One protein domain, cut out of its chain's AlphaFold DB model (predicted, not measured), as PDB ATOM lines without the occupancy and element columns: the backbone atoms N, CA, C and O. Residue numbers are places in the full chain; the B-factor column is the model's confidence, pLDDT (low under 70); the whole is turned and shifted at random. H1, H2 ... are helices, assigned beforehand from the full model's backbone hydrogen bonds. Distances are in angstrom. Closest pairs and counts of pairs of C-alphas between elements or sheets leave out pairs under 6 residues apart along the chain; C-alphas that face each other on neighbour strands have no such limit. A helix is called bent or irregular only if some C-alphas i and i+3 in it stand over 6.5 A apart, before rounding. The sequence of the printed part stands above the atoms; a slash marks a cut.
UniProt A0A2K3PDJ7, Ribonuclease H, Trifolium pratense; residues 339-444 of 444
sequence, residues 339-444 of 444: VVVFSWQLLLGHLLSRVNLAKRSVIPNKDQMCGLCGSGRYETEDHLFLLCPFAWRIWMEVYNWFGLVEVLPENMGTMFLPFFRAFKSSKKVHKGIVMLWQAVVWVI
ATOM      1  N   VAL A 339     143.323 -12.407  24.124       58.88
ATOM      2  CA  VAL A 339     142.383 -12.788  23.066       58.88
ATOM      3  C   VAL A 339     141.498 -13.974  23.470       58.88
ATOM      4  O   VAL A 339     140.283 -13.923  23.295       58.88
ATOM      5  N   VAL A 340     142.068 -15.029  24.060       57.22
ATOM      6  CA  VAL A 340     141.299 -16.209  24.489       57.22
ATOM      7  C   VAL A 340     140.471 -15.908  25.744       57.22
ATOM      8  O   VAL A 340     139.322 -16.335  25.821       57.22
ATOM      9  N   VAL A 341     140.993 -15.129  26.703       57.53
ATOM     10  CA  VAL A 341     140.200 -14.670  27.867       57.53
ATOM     11  C   VAL A 341     139.030 -13.803  27.413       57.53
ATOM     12  O   VAL A 341     137.918 -13.977  27.901       57.53
ATOM     13  N   PHE A 342     139.272 -12.896  26.470       71.19
ATOM     14  CA  PHE A 342     138.253 -12.028  25.893       71.19
ATOM     15  C   PHE A 342     137.179 -12.828  25.155       71.19
ATOM     16  O   PHE A 342     135.997 -12.667  25.435       71.19
ATOM     17  N   SER A 343     137.591 -13.775  24.312       66.94
ATOM     18  CA  SER A 343     136.699 -14.719  23.627       66.94
ATOM     19  C   SER A 343     135.853 -15.533  24.610       66.94
ATOM     20  O   SER A 343     134.655 -15.713  24.419       66.94
ATOM     21  N   TRP A 344     136.455 -15.998  25.704       61.69
ATOM     22  CA  TRP A 344     135.748 -16.720  26.760       61.69
ATOM     23  C   TRP A 344     134.740 -15.826  27.500       61.69
ATOM     24  O   TRP A 344     133.614 -16.248  27.755       61.69
ATOM     25  N   GLN A 345     135.106 -14.578  27.808       68.38
ATOM     26  CA  GLN A 345     134.188 -13.604  28.405       68.38
ATOM     27  C   GLN A 345     133.041 -13.238  27.462       68.38
ATOM     28  O   GLN A 345     131.919 -13.071  27.936       68.38
ATOM     29  N   LEU A 346     133.306 -13.142  26.157       77.56
ATOM     30  CA  LEU A 346     132.294 -12.910  25.131       77.56
ATOM     31  C   LEU A 346     131.262 -14.037  25.118       77.56
ATOM     32  O   LEU A 346     130.072 -13.777  25.263       77.56
ATOM     33  N   LEU A 347     131.721 -15.288  25.020       68.12
ATOM     34  CA  LEU A 347     130.849 -16.466  24.943       68.12
ATOM     35  C   LEU A 347     130.016 -16.686  26.213       68.12
ATOM     36  O   LEU A 347     128.944 -17.280  26.150       68.12
ATOM     37  N   LEU A 348     130.492 -16.206  27.364       64.12
ATOM     38  CA  LEU A 348     129.749 -16.243  28.625       64.12
ATOM     39  C   LEU A 348     128.859 -15.013  28.855       64.12
ATOM     40  O   LEU A 348     128.207 -14.935  29.895       64.12
ATOM     41  N   GLY A 349     128.844 -14.040  27.939       72.12
ATOM     42  CA  GLY A 349     128.079 -12.803  28.108       72.12
ATOM     43  C   GLY A 349     128.571 -11.959  29.285       72.12
ATOM     44  O   GLY A 349     127.777 -11.354  30.000       72.12
ATOM     45  N   HIS A 350     129.879 -11.973  29.554       75.25
ATOM     46  CA  HIS A 350     130.507 -11.325  30.710       75.25
ATOM     47  C   HIS A 350     131.321 -10.071  30.356       75.25
ATOM     48  O   HIS A 350     131.879  -9.438  31.266       75.25
ATOM     49  N   LEU A 351     131.396  -9.709  29.072       81.62
ATOM     50  CA  LEU A 351     132.043  -8.478  28.624       81.62
ATOM     51  C   LEU A 351     131.346  -7.239  29.194       81.62
ATOM     52  O   LEU A 351     130.184  -7.264  29.598       81.62
ATOM     53  N   LEU A 352     132.078  -6.128  29.239       86.19
ATOM     54  CA  LEU A 352     131.574  -4.831  29.701       86.19
ATOM     55  C   LEU A 352     130.766  -4.117  28.604       86.19
ATOM     56  O   LEU A 352     130.984  -2.939  28.345       86.19
ATOM     57  N   SER A 353     129.844  -4.836  27.964       88.88
ATOM     58  CA  SER A 353     128.856  -4.255  27.056       88.88
ATOM     59  C   SER A 353     127.987  -3.235  27.803       88.88
ATOM     60  O   SER A 353     127.790  -3.364  29.018       88.88
ATOM     61  N   ARG A 354     127.441  -2.213  27.126       89.38
ATOM     62  CA  ARG A 354     126.584  -1.222  27.813       89.38
ATOM     63  C   ARG A 354     125.383  -1.862  28.513       89.38
ATOM     64  O   ARG A 354     125.020  -1.426  29.603       89.38
ATOM     65  N   VAL A 355     124.828  -2.946  27.967       90.31
ATOM     66  CA  VAL A 355     123.776  -3.724  28.645       90.31
ATOM     67  C   VAL A 355     124.282  -4.328  29.959       90.31
ATOM     68  O   VAL A 355     123.616  -4.228  30.991       90.31
ATOM     69  N   ASN A 356     125.483  -4.910  29.978       85.56
ATOM     70  CA  ASN A 356     126.069  -5.455  31.204       85.56
ATOM     71  C   ASN A 356     126.513  -4.383  32.203       85.56
ATOM     72  O   ASN A 356     126.433  -4.608  33.412       85.56
ATOM     73  N   LEU A 357     126.948  -3.215  31.731       87.81
ATOM     74  CA  LEU A 357     127.239  -2.064  32.584       87.81
ATOM     75  C   LEU A 357     125.964  -1.526  33.247       87.81
ATOM     76  O   LEU A 357     125.984  -1.245  34.445       87.81
ATOM     77  N   ALA A 358     124.850  -1.455  32.513       88.50
ATOM     78  CA  ALA A 358     123.553  -1.055  33.054       88.50
ATOM     79  C   ALA A 358     123.016  -2.072  34.075       88.50
ATOM     80  O   ALA A 358     122.621  -1.687  35.173       88.50
ATOM     81  N   LYS A 359     123.122  -3.381  33.793       83.38
ATOM     82  CA  LYS A 359     122.798  -4.453  34.763       83.38
ATOM     83  C   LYS A 359     123.603  -4.355  36.064       83.38
ATOM     84  O   LYS A 359     123.145  -4.814  37.105       83.38
ATOM     85  N   ARG A 360     124.813  -3.788  36.006       85.25
ATOM     86  CA  ARG A 360     125.701  -3.565  37.160       85.25
ATOM     87  C   ARG A 360     125.545  -2.169  37.774       85.25
ATOM     88  O   ARG A 360     126.339  -1.811  38.643       85.25
ATOM     89  N   SER A 361     124.568  -1.384  37.322       85.69
ATOM     90  CA  SER A 361     124.313  -0.005  37.756       85.69
ATOM     91  C   SER A 361     125.502   0.946  37.564       85.69
ATOM     92  O   SER A 361     125.637   1.925  38.294       85.69
ATOM     93  N   VAL A 362     126.379   0.663  36.593       87.81
ATOM     94  CA  VAL A 362     127.519   1.528  36.239       87.81
ATOM     95  C   VAL A 362     127.072   2.673  35.328       87.81
ATOM     96  O   VAL A 362     127.599   3.777  35.428       87.81
ATOM     97  N   ILE A 363     126.085   2.418  34.464       88.38
ATOM     98  CA  ILE A 363     125.464   3.423  33.595       88.38
ATOM     99  C   ILE A 363     123.932   3.386  33.738       88.38
ATOM    100  O   ILE A 363     123.384   2.341  34.102       88.38
ATOM    101  N   PRO A 364     123.217   4.489  33.450       88.31
ATOM    102  CA  PRO A 364     121.757   4.504  33.424       88.31
ATOM    103  C   PRO A 364     121.179   3.542  32.375       88.31
ATOM    104  O   PRO A 364     121.706   3.423  31.272       88.31
ATOM    105  N   ASN A 365     120.018   2.939  32.659       84.38
ATOM    106  CA  ASN A 365     119.347   2.014  31.729       84.38
ATOM    107  C   ASN A 365     119.011   2.633  30.359       84.38
ATOM    108  O   ASN A 365     118.867   1.902  29.383       84.38
ATOM    109  N   LYS A 366     118.891   3.961  30.273       85.19
ATOM    110  CA  LYS A 366     118.657   4.689  29.016       85.19
ATOM    111  C   LYS A 366     119.878   4.726  28.083       85.19
ATOM    112  O   LYS A 366     119.707   4.913  26.886       85.19
ATOM    113  N   ASP A 367     121.081   4.473  28.602       86.69
ATOM    114  CA  ASP A 367     122.347   4.609  27.867       86.69
ATOM    115  C   ASP A 367     122.893   3.249  27.380       86.69
ATOM    116  O   ASP A 367     124.087   3.079  27.145       86.69
ATOM    117  N   GLN A 368     122.012   2.256  27.201       89.69
ATOM    118  CA  GLN A 368     122.364   0.893  26.769       89.69
ATOM    119  C   GLN A 368     122.590   0.746  25.257       89.69
ATOM    120  O   GLN A 368     122.880  -0.347  24.779       89.69
ATOM    121  N   MET A 369     122.421   1.822  24.494       92.06
ATOM    122  CA  MET A 369     122.399   1.794  23.031       92.06
ATOM    123  C   MET A 369     123.791   1.545  22.449       92.06
ATOM    124  O   MET A 369     124.772   2.096  22.951       92.06
ATOM    125  N   CYS A 370     123.866   0.762  21.371       90.25
ATOM    126  CA  CYS A 370     125.113   0.441  20.681       90.25
ATOM    127  C   CYS A 370     125.794   1.684  20.110       90.25
ATOM    128  O   CYS A 370     125.198   2.428  19.329       90.25
ATOM    129  N   GLY A 371     127.065   1.875  20.474       85.00
ATOM    130  CA  GLY A 371     127.870   2.997  19.992       85.00
ATOM    131  C   GLY A 371     128.331   2.882  18.535       85.00
ATOM    132  O   GLY A 371     128.676   3.900  17.945       85.00
ATOM    133  N   LEU A 372     128.335   1.678  17.946       85.00
ATOM    134  CA  LEU A 372     128.918   1.442  16.618       85.00
ATOM    135  C   LEU A 372     127.950   1.697  15.459       85.00
ATOM    136  O   LEU A 372     128.352   2.208  14.419       85.00
ATOM    137  N   CYS A 373     126.681   1.312  15.602       85.12
ATOM    138  CA  CYS A 373     125.737   1.316  14.481       85.12
ATOM    139  C   CYS A 373     124.723   2.460  14.499       85.12
ATOM    140  O   CYS A 373     124.044   2.665  13.498       85.12
ATOM    141  N   GLY A 374     124.531   3.132  15.640       79.69
ATOM    142  CA  GLY A 374     123.498   4.162  15.799       79.69
ATOM    143  C   GLY A 374     122.057   3.683  15.541       79.69
ATOM    144  O   GLY A 374     121.145   4.498  15.499       79.69
ATOM    145  N   SER A 375     121.824   2.373  15.385       78.62
ATOM    146  CA  SER A 375     120.568   1.798  14.864       78.62
ATOM    147  C   SER A 375     119.427   1.696  15.882       78.62
ATOM    148  O   SER A 375     118.445   0.993  15.651       78.62
ATOM    149  N   GLY A 376     119.549   2.345  17.040       80.75
ATOM    150  CA  GLY A 376     118.530   2.246  18.081       80.75
ATOM    151  C   GLY A 376     118.456   0.864  18.758       80.75
ATOM    152  O   GLY A 376     117.465   0.567  19.419       80.75
ATOM    153  N   ARG A 377     119.483   0.012  18.624       87.88
ATOM    154  CA  ARG A 377     119.561  -1.298  19.293       87.88
ATOM    155  C   ARG A 377     120.436  -1.260  20.543       87.88
ATOM    156  O   ARG A 377     121.381  -0.474  20.629       87.88
ATOM    157  N   TYR A 378     120.133  -2.134  21.501       90.94
ATOM    158  CA  TYR A 378     120.946  -2.307  22.702       90.94
ATOM    159  C   TYR A 378     122.292  -2.968  22.386       90.94
ATOM    160  O   TYR A 378     122.375  -3.890  21.576       90.94
ATOM    161  N   GLU A 379     123.348  -2.499  23.046       92.44
ATOM    162  CA  GLU A 379     124.698  -3.049  22.958       92.44
ATOM    163  C   GLU A 379     124.800  -4.325  23.799       92.44
ATOM    164  O   GLU A 379     125.310  -4.320  24.920       92.44
ATOM    165  N   THR A 380     124.239  -5.412  23.283       90.94
ATOM    166  CA  THR A 380     124.518  -6.766  23.771       90.94
ATOM    167  C   THR A 380     125.785  -7.298  23.111       90.94
ATOM    168  O   THR A 380     126.219  -6.779  22.088       90.94
ATOM    169  N   GLU A 381     126.373  -8.351  23.666       88.06
ATOM    170  CA  GLU A 381     127.527  -9.043  23.085       88.06
ATOM    171  C   GLU A 381     127.240  -9.531  21.659       88.06
ATOM    172  O   GLU A 381     128.005  -9.249  20.739       88.06
ATOM    173  N   ASP A 382     126.100 -10.192  21.452       88.94
ATOM    174  CA  ASP A 382     125.706 -10.689  20.131       88.94
ATOM    175  C   ASP A 382     125.460  -9.551  19.141       88.94
ATOM    176  O   ASP A 382     125.816  -9.645  17.967       88.94
ATOM    177  N   HIS A 383     124.892  -8.433  19.601       90.75
ATOM    178  CA  HIS A 383     124.755  -7.275  18.735       90.75
ATOM    179  C   HIS A 383     126.117  -6.669  18.410       90.75
ATOM    180  O   HIS A 383     126.426  -6.495  17.241       90.75
ATOM    181  N   LEU A 384     126.948  -6.395  19.411       91.38
ATOM    182  CA  LEU A 384     128.225  -5.715  19.239       91.38
ATOM    183  C   LEU A 384     129.176  -6.476  18.300       91.38
ATOM    184  O   LEU A 384     129.780  -5.848  17.436       91.38
ATOM    185  N   PHE A 385     129.247  -7.807  18.423       91.06
ATOM    186  CA  PHE A 385     130.240  -8.634  17.726       91.06
ATOM    187  C   PHE A 385     129.715  -9.428  16.522       91.06
ATOM    188  O   PHE A 385     130.527 -10.015  15.807       91.06
ATOM    189  N   LEU A 386     128.401  -9.451  16.270       88.38
ATOM    190  CA  LEU A 386     127.816 -10.211  15.155       88.38
ATOM    191  C   LEU A 386     126.732  -9.440  14.401       88.38
ATOM    192  O   LEU A 386     126.854  -9.213  13.202       88.38
ATOM    193  N   LEU A 387     125.673  -9.015  15.097       88.75
ATOM    194  CA  LEU A 387     124.467  -8.471  14.454       88.75
ATOM    195  C   LEU A 387     124.556  -6.967  14.148       88.75
ATOM    196  O   LEU A 387     123.673  -6.406  13.497       88.75
ATOM    197  N   CYS A 388     125.563  -6.274  14.671       91.75
ATOM    198  CA  CYS A 388     125.827  -4.873  14.378       91.75
ATOM    199  C   CYS A 388     126.213  -4.750  12.899       91.75
ATOM    200  O   CYS A 388     127.117  -5.459  12.472       91.75
ATOM    201  N   PRO A 389     125.617  -3.830  12.116       90.94
ATOM    202  CA  PRO A 389     125.983  -3.620  10.714       90.94
ATOM    203  C   PRO A 389     127.489  -3.459  10.457       90.94
ATOM    204  O   PRO A 389     127.968  -3.848   9.396       90.94
ATOM    205  N   PHE A 390     128.236  -2.905  11.419       90.19
ATOM    206  CA  PHE A 390     129.696  -2.831  11.368       90.19
ATOM    207  C   PHE A 390     130.343  -4.223  11.474       90.19
ATOM    208  O   PHE A 390     131.059  -4.634  10.563       90.19
ATOM    209  N   ALA A 391     130.040  -4.972  12.537       89.56
ATOM    210  CA  ALA A 391     130.579  -6.314  12.767       89.56
ATOM    211  C   ALA A 391     130.134  -7.318  11.691       89.56
ATOM    212  O   ALA A 391     130.934  -8.122  11.216       89.56
ATOM    213  N   TRP A 392     128.883  -7.222  11.240       88.44
ATOM    214  CA  TRP A 392     128.322  -8.035  10.166       88.44
ATOM    215  C   TRP A 392     129.141  -7.921   8.880       88.44
ATOM    216  O   TRP A 392     129.469  -8.932   8.268       88.44
ATOM    217  N   ARG A 393     129.511  -6.697   8.471       88.75
ATOM    218  CA  ARG A 393     130.335  -6.477   7.271       88.75
ATOM    219  C   ARG A 393     131.690  -7.167   7.384       88.75
ATOM    220  O   ARG A 393     132.110  -7.809   6.432       88.75
ATOM    221  N   ILE A 394     132.332  -7.080   8.550       88.81
ATOM    222  CA  ILE A 394     133.614  -7.748   8.810       88.81
ATOM    223  C   ILE A 394     133.458  -9.265   8.669       88.81
ATOM    224  O   ILE A 394     134.245  -9.906   7.978       88.81
ATOM    225  N   TRP A 395     132.415  -9.844   9.266       88.12
ATOM    226  CA  TRP A 395     132.172 -11.280   9.167       88.12
ATOM    227  C   TRP A 395     131.815 -11.751   7.758       88.12
ATOM    228  O   TRP A 395     132.258 -12.827   7.370       88.12
ATOM    229  N   MET A 396     131.088 -10.953   6.975       84.81
ATOM    230  CA  MET A 396     130.807 -11.268   5.570       84.81
ATOM    231  C   MET A 396     132.084 -11.320   4.728       84.81
ATOM    232  O   MET A 396     132.254 -12.255   3.951       84.81
ATOM    233  N   GLU A 397     133.017 -10.380   4.916       84.81
ATOM    234  CA  GLU A 397     134.323 -10.428   4.242       84.81
ATOM    235  C   GLU A 397     135.116 -11.681   4.633       84.81
ATOM    236  O   GLU A 397     135.668 -12.371   3.777       84.81
ATOM    237  N   VAL A 398     135.112 -12.036   5.922       83.38
ATOM    238  CA  VAL A 398     135.766 -13.259   6.409       83.38
ATOM    239  C   VAL A 398     135.122 -14.509   5.807       83.38
ATOM    240  O   VAL A 398     135.838 -15.422   5.409       83.38
ATOM    241  N   TYR A 399     133.793 -14.571   5.697       80.00
ATOM    242  CA  TYR A 399     133.092 -15.697   5.063       80.00
ATOM    243  C   TYR A 399     133.392 -15.782   3.560       80.00
ATOM    244  O   TYR A 399     133.609 -16.883   3.047       80.00
ATOM    245  N   ASN A 400     133.509 -14.637   2.878       81.31
ATOM    246  CA  ASN A 400     133.921 -14.566   1.476       81.31
ATOM    247  C   ASN A 400     135.334 -15.129   1.258       81.31
ATOM    248  O   ASN A 400     135.551 -15.816   0.262       81.31
ATOM    249  N   TRP A 401     136.276 -14.931   2.193       81.06
ATOM    250  CA  TRP A 401     137.616 -15.542   2.108       81.06
ATOM    251  C   TRP A 401     137.573 -17.073   2.044       81.06
ATOM    252  O   TRP A 401     138.455 -17.689   1.451       81.06
ATOM    253  N   PHE A 402     136.543 -17.686   2.632       72.81
ATOM    254  CA  PHE A 402     136.332 -19.135   2.623       72.81
ATOM    255  C   PHE A 402     135.318 -19.605   1.574       72.81
ATOM    256  O   PHE A 402     135.026 -20.798   1.518       72.81
ATOM    257  N   GLY A 403     134.774 -18.700   0.751       75.38
ATOM    258  CA  GLY A 403     133.748 -19.026  -0.243       75.38
ATOM    259  C   GLY A 403     132.426 -19.513   0.365       75.38
ATOM    260  O   GLY A 403     131.703 -20.273  -0.279       75.38
ATOM    261  N   LEU A 404     132.114 -19.122   1.605       72.00
ATOM    262  CA  LEU A 404     130.874 -19.501   2.287       72.00
ATOM    263  C   LEU A 404     129.747 -18.526   1.908       72.00
ATOM    264  O   LEU A 404     129.891 -17.322   2.084       72.00
ATOM    265  N   VAL A 405     128.612 -19.047   1.423       59.41
ATOM    266  CA  VAL A 405     127.427 -18.255   0.997       59.41
ATOM    267  C   VAL A 405     126.312 -18.273   2.065       59.41
ATOM    268  O   VAL A 405     125.167 -17.908   1.812       59.41
ATOM    269  N   GLU A 406     126.615 -18.742   3.275       64.12
ATOM    270  CA  GLU A 406     125.617 -18.944   4.330       64.12
ATOM    271  C   GLU A 406     125.249 -17.654   5.083       64.12
ATOM    272  O   GLU A 406     126.037 -16.714   5.195       64.12
ATOM    273  N   VAL A 407     124.030 -17.631   5.634       66.06
ATOM    274  CA  VAL A 407     123.547 -16.568   6.527       66.06
ATOM    275  C   VAL A 407     124.286 -16.660   7.862       66.06
ATOM    276  O   VAL A 407     124.356 -17.738   8.456       66.06
ATOM    277  N   LEU A 408     124.818 -15.535   8.352       70.81
ATOM    278  CA  LEU A 408     125.503 -15.503   9.646       70.81
ATOM    279  C   LEU A 408     124.555 -15.929  10.790       70.81
ATOM    280  O   LEU A 408     123.376 -15.567  10.772       70.81
ATOM    281  N   PRO A 409     125.053 -16.667  11.800       75.62
ATOM    282  CA  PRO A 409     124.241 -17.147  12.919       75.62
ATOM    283  C   PRO A 409     123.621 -16.030  13.768       75.62
ATOM    284  O   PRO A 409     124.055 -14.882  13.749       75.62
ATOM    285  N   GLU A 410     122.626 -16.384  14.581       73.50
ATOM    286  CA  GLU A 410     121.891 -15.418  15.412       73.50
ATOM    287  C   GLU A 410     122.645 -14.965  16.678       73.50
ATOM    288  O   GLU A 410     122.285 -13.946  17.263       73.50
ATOM    289  N   ASN A 411     123.670 -15.701  17.131       79.81
ATOM    290  CA  ASN A 411     124.465 -15.349  18.313       79.81
ATOM    291  C   ASN A 411     125.906 -15.883  18.243       79.81
ATOM    292  O   ASN A 411     126.226 -16.796  17.480       79.81
ATOM    293  N   MET A 412     126.793 -15.333  19.072       75.44
ATOM    294  CA  MET A 412     128.221 -15.670  19.054       75.44
ATOM    295  C   MET A 412     128.510 -17.112  19.492       75.44
ATOM    296  O   MET A 412     129.470 -17.720  19.016       75.44
ATOM    297  N   GLY A 413     127.674 -17.695  20.356       65.56
ATOM    298  CA  GLY A 413     127.810 -19.091  20.786       65.56
ATOM    299  C   GLY A 413     127.487 -20.091  19.671       65.56
ATOM    300  O   GLY A 413     128.215 -21.068  19.469       65.56
ATOM    301  N   THR A 414     126.431 -19.819  18.902       67.38
ATOM    302  CA  THR A 414     126.049 -20.582  17.706       67.38
ATOM    303  C   THR A 414     126.874 -20.218  16.484       67.38
ATOM    304  O   THR A 414     126.791 -20.928  15.495       67.38
ATOM    305  N   MET A 415     127.700 -19.178  16.527       69.12
ATOM    306  CA  MET A 415     128.782 -18.989  15.566       69.12
ATOM    307  C   MET A 415     130.006 -19.821  15.937       69.12
ATOM    308  O   MET A 415     130.600 -20.466  15.079       69.12
ATOM    309  N   PHE A 416     130.343 -19.874  17.225       60.84
ATOM    310  CA  PHE A 416     131.488 -20.628  17.713       60.84
ATOM    311  C   PHE A 416     131.344 -22.135  17.451       60.84
ATOM    312  O   PHE A 416     132.279 -22.754  16.981       60.84
ATOM    313  N   LEU A 417     130.198 -22.774  17.696       52.72
ATOM    314  CA  LEU A 417     130.099 -24.247  17.600       52.72
ATOM    315  C   LEU A 417     129.983 -24.839  16.165       52.72
ATOM    316  O   LEU A 417     130.619 -25.865  15.905       52.72
ATOM    317  N   PRO A 418     129.198 -24.271  15.229       49.50
ATOM    318  CA  PRO A 418     128.992 -24.790  13.870       49.50
ATOM    319  C   PRO A 418     130.049 -24.345  12.850       49.50
ATOM    320  O   PRO A 418     130.389 -25.150  11.983       49.50
ATOM    321  N   PHE A 419     130.644 -23.149  12.989       51.53
ATOM    322  CA  PHE A 419     131.731 -22.675  12.107       51.53
ATOM    323  C   PHE A 419     132.933 -23.641  12.105       51.53
ATOM    324  O   PHE A 419     133.623 -23.789  11.102       51.53
ATOM    325  N   PHE A 420     133.131 -24.400  13.193       50.00
ATOM    326  CA  PHE A 420     134.160 -25.445  13.278       50.00
ATOM    327  C   PHE A 420     133.708 -26.848  12.847       50.00
ATOM    328  O   PHE A 420     134.562 -27.719  12.676       50.00
ATOM    329  N   ARG A 421     132.401 -27.100  12.677       48.34
ATOM    330  CA  ARG A 421     131.875 -28.391  12.187       48.34
ATOM    331  C   ARG A 421     131.815 -28.467  10.662       48.34
ATOM    332  O   ARG A 421     131.899 -29.573  10.133       48.34
ATOM    333  N   ALA A 422     131.707 -27.328   9.976       50.59
ATOM    334  CA  ALA A 422     131.677 -27.258   8.511       50.59
ATOM    335  C   ALA A 422     132.973 -27.785   7.859       50.59
ATOM    336  O   ALA A 422     132.952 -28.310   6.748       50.59
ATOM    337  N   PHE A 423     134.096 -27.744   8.581       53.50
ATOM    338  CA  PHE A 423     135.387 -28.231   8.104       53.50
ATOM    339  C   PHE A 423     135.717 -29.599   8.716       53.50
ATOM    340  O   PHE A 423     136.349 -29.692   9.770       53.50
ATOM    341  N   LYS A 424     135.341 -30.692   8.037       48.09
ATOM    342  CA  LYS A 424     135.934 -32.022   8.288       48.09
ATOM    343  C   LYS A 424     137.409 -31.988   7.868       48.09
ATOM    344  O   LYS A 424     137.748 -32.346   6.746       48.09
ATOM    345  N   SER A 425     138.287 -31.505   8.743       54.22
ATOM    346  CA  SER A 425     139.709 -31.339   8.432       54.22
ATOM    347  C   SER A 425     140.617 -31.572   9.643       54.22
ATOM    348  O   SER A 425     140.172 -31.673  10.785       54.22
ATOM    349  N   SER A 426     141.915 -31.710   9.365       55.53
ATOM    350  CA  SER A 426     142.978 -32.031  10.320       55.53
ATOM    351  C   SER A 426     143.024 -31.082  11.530       55.53
ATOM    352  O   SER A 426     142.633 -29.915  11.454       55.53
ATOM    353  N   LYS A 427     143.615 -31.547  12.644       52.34
ATOM    354  CA  LYS A 427     143.811 -30.750  13.876       52.34
ATOM    355  C   LYS A 427     144.471 -29.379  13.627       52.34
ATOM    356  O   LYS A 427     144.189 -28.435  14.358       52.34
ATOM    357  N   LYS A 428     145.333 -29.255  12.604       51.75
ATOM    358  CA  LYS A 428     145.999 -27.989  12.237       51.75
ATOM    359  C   LYS A 428     145.024 -26.972  11.640       51.75
ATOM    360  O   LYS A 428     145.052 -25.812  12.034       51.75
ATOM    361  N   VAL A 429     144.140 -27.416  10.748       57.22
ATOM    362  CA  VAL A 429     143.130 -26.556  10.112       57.22
ATOM    363  C   VAL A 429     142.121 -26.073  11.147       57.22
ATOM    364  O   VAL A 429     141.841 -24.882  11.220       57.22
ATOM    365  N   HIS A 430     141.678 -26.961  12.041       57.38
ATOM    366  CA  HIS A 430     140.800 -26.586  13.149       57.38
ATOM    367  C   HIS A 430     141.414 -25.483  14.031       57.38
ATOM    368  O   HIS A 430     140.760 -24.488  14.333       57.38
ATOM    369  N   LYS A 431     142.701 -25.608  14.385       58.81
ATOM    370  CA  LYS A 431     143.411 -24.590  15.173       58.81
ATOM    371  C   LYS A 431     143.519 -23.248  14.435       58.81
ATOM    372  O   LYS A 431     143.320 -22.212  15.059       58.81
ATOM    373  N   GLY A 432     143.786 -23.265  13.127       58.75
ATOM    374  CA  GLY A 432     143.846 -22.054  12.300       58.75
ATOM    375  C   GLY A 432     142.514 -21.303  12.237       58.75
ATOM    376  O   GLY A 432     142.485 -20.090  12.419       58.75
ATOM    377  N   ILE A 433     141.400 -22.024  12.080       62.69
ATOM    378  CA  ILE A 433     140.057 -21.424  12.045       62.69
ATOM    379  C   ILE A 433     139.697 -20.835  13.418       62.69
ATOM    380  O   ILE A 433     139.159 -19.732  13.491       62.69
ATOM    381  N   VAL A 434     140.036 -21.522  14.521       61.59
ATOM    382  CA  VAL A 434     139.820 -21.002  15.887       61.59
ATOM    383  C   VAL A 434     140.610 -19.714  16.106       61.59
ATOM    384  O   VAL A 434     140.073 -18.753  16.649       61.59
ATOM    385  N   MET A 435     141.866 -19.672  15.657       64.69
ATOM    386  CA  MET A 435     142.701 -18.474  15.757       64.69
ATOM    387  C   MET A 435     142.145 -17.313  14.934       64.69
ATOM    388  O   MET A 435     142.142 -16.185  15.419       64.69
ATOM    389  N   LEU A 436     141.641 -17.577  13.726       69.88
ATOM    390  CA  LEU A 436     141.037 -16.542  12.894       69.88
ATOM    391  C   LEU A 436     139.766 -15.977  13.531       69.88
ATOM    392  O   LEU A 436     139.633 -14.763  13.636       69.88
ATOM    393  N   TRP A 437     138.871 -16.840  14.023       76.25
ATOM    394  CA  TRP A 437     137.665 -16.397  14.726       76.25
ATOM    395  C   TRP A 437     138.019 -15.522  15.936       76.25
ATOM    396  O   TRP A 437     137.474 -14.437  16.109       76.25
ATOM    397  N   GLN A 438     139.002 -15.954  16.730       70.94
ATOM    398  CA  GLN A 438     139.503 -15.212  17.889       70.94
ATOM    399  C   GLN A 438     140.126 -13.861  17.509       70.94
ATOM    400  O   GLN A 438     139.940 -12.880  18.227       70.94
ATOM    401  N   ALA A 439     140.851 -13.797  16.391       73.31
ATOM    402  CA  ALA A 439     141.450 -12.567  15.891       73.31
ATOM    403  C   ALA A 439     140.385 -11.574  15.408       73.31
ATOM    404  O   ALA A 439     140.447 -10.405  15.771       73.31
ATOM    405  N   VAL A 440     139.384 -12.040  14.654       79.88
ATOM    406  CA  VAL A 440     138.283 -11.198  14.157       79.88
ATOM    407  C   VAL A 440     137.493 -10.608  15.324       79.88
ATOM    408  O   VAL A 440     137.293  -9.401  15.380       79.88
ATOM    409  N   VAL A 441     137.136 -11.440  16.305       82.44
ATOM    410  CA  VAL A 441     136.445 -11.003  17.527       82.44
ATOM    411  C   VAL A 441     137.250  -9.985  18.333       82.44
ATOM    412  O   VAL A 441     136.665  -9.107  18.946       82.44
ATOM    413  N   TRP A 442     138.576 -10.111  18.371       82.25
ATOM    414  CA  TRP A 442     139.444  -9.189  19.108       82.25
ATOM    415  C   TRP A 442     139.642  -7.837  18.412       82.25
ATOM    416  O   TRP A 442     139.997  -6.860  19.068       82.25
ATOM    417  N   VAL A 443     139.491  -7.804  17.087       78.06
ATOM    418  CA  VAL A 443     139.653  -6.593  16.269       78.06
ATOM    419  C   VAL A 443     138.368  -5.766  16.219       78.06
ATOM    420  O   VAL A 443     138.458  -4.541  16.154       78.06
ATOM    421  N   ILE A 444     137.206  -6.426  16.234       78.00
ATOM    422  CA  ILE A 444     135.895  -5.787  16.436       78.00
ATOM    423  C   ILE A 444     135.840  -5.189  17.845       78.00
ATOM    424  O   ILE A 444     135.350  -4.043  17.965       78.00
TER     425      ILE A 444
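What this domain is: This is residues 339 to 444 of the 444 residues of the protein "Ribonuclease H" of Trifolium pratense (UniProt A0A2K3PDJ7). Three helices, H4, H5 and H6, run roughly lengthwise through one half of an elongated body, H6 the opposite way to H4; H1 crosses the first residues of H5 and the last of H6, and the short H3 sits near the middle. H2 and the long link of residues 360 to 380 make the other end, where H2 meets no other helix. The printed part has 106 residues with six named helices, H1 to H6 in order along the chain, and no named strand; the class is all helix. It is compact by its radius of gyration of the C-alphas, 14.8 A, with spans of 48 by 26 by 19 A.

How they stand to each other: H1, residues 339 to 347, touches H6, residues 427 to 443, with residues 438 to 442 of H6 alone; they are about perpendicular at 79 degrees, and their closest C-alphas, of Val 339 and Trp 442, are 6.1 A apart. H1 and H5, residues 412 to 419, only just touch, with 3 pairs of C-alphas within 8 A, the closest those of Leu 347 and Gly 413 at 5.8 A. H2, residues 354 to 359, is apart from H1 and touches no helix. H3, residues 381 to 387, touches H5 at a steep tilt of 53 degrees, the same way; the closest C-alphas, of Asp 382 and Met 412, are 5.7 A apart. H3 is irregular, but only just: C-alphas 384 and 387 are 6.7 A apart. H4, residues 389 to 401, touches H3 only at the corner, with residues 391 to 395 of H4 alone; the closest C-alphas are those of Leu 386 and Trp 392, 5.5 A apart. H4 and H6 are close but not clearly touching, at a shallow tilt of 26 degrees, opposite ways; their closest C-alphas, of Trp 395 and Val 440, are 7.9 A apart. H5 and H6 are near each other, with 9 pairs of C-alphas within 10 A. Every O i to N i+4 pair is within hydrogen-bond range in H1, H2, H3, H4 and H6, and 3 of 4 are in H5.

Where its parts are: H1 begins at C-alpha 339, (142.383, -12.788, 23.066), and is 12.3 A long. H2 is 8.5 A, H3 9.2 A, H4 18.7 A and H5 10.5 A from first to last C-alpha. H6, the longest with 17 residues, runs 24.6 A from C-alpha 427 at (143.811, -30.750, 13.876) to C-alpha 443 at (139.653, -6.593, 16.269).

The domain as a whole: The C-alphas of Pro 364 and Ser 426, the two farthest apart, are 48.2 A from each other. The printed part has no cut and ends at Ile 444, the chain's last residue. The link from H2 to H3 is long, 21 residues, and the link from H3 to H4 is tight. The mean pLDDT of the printed part is 75.6, and it is under 70 at residues 339 to 341, 343 to 345, 347 to 348, 405 to 407 and 413 to 436.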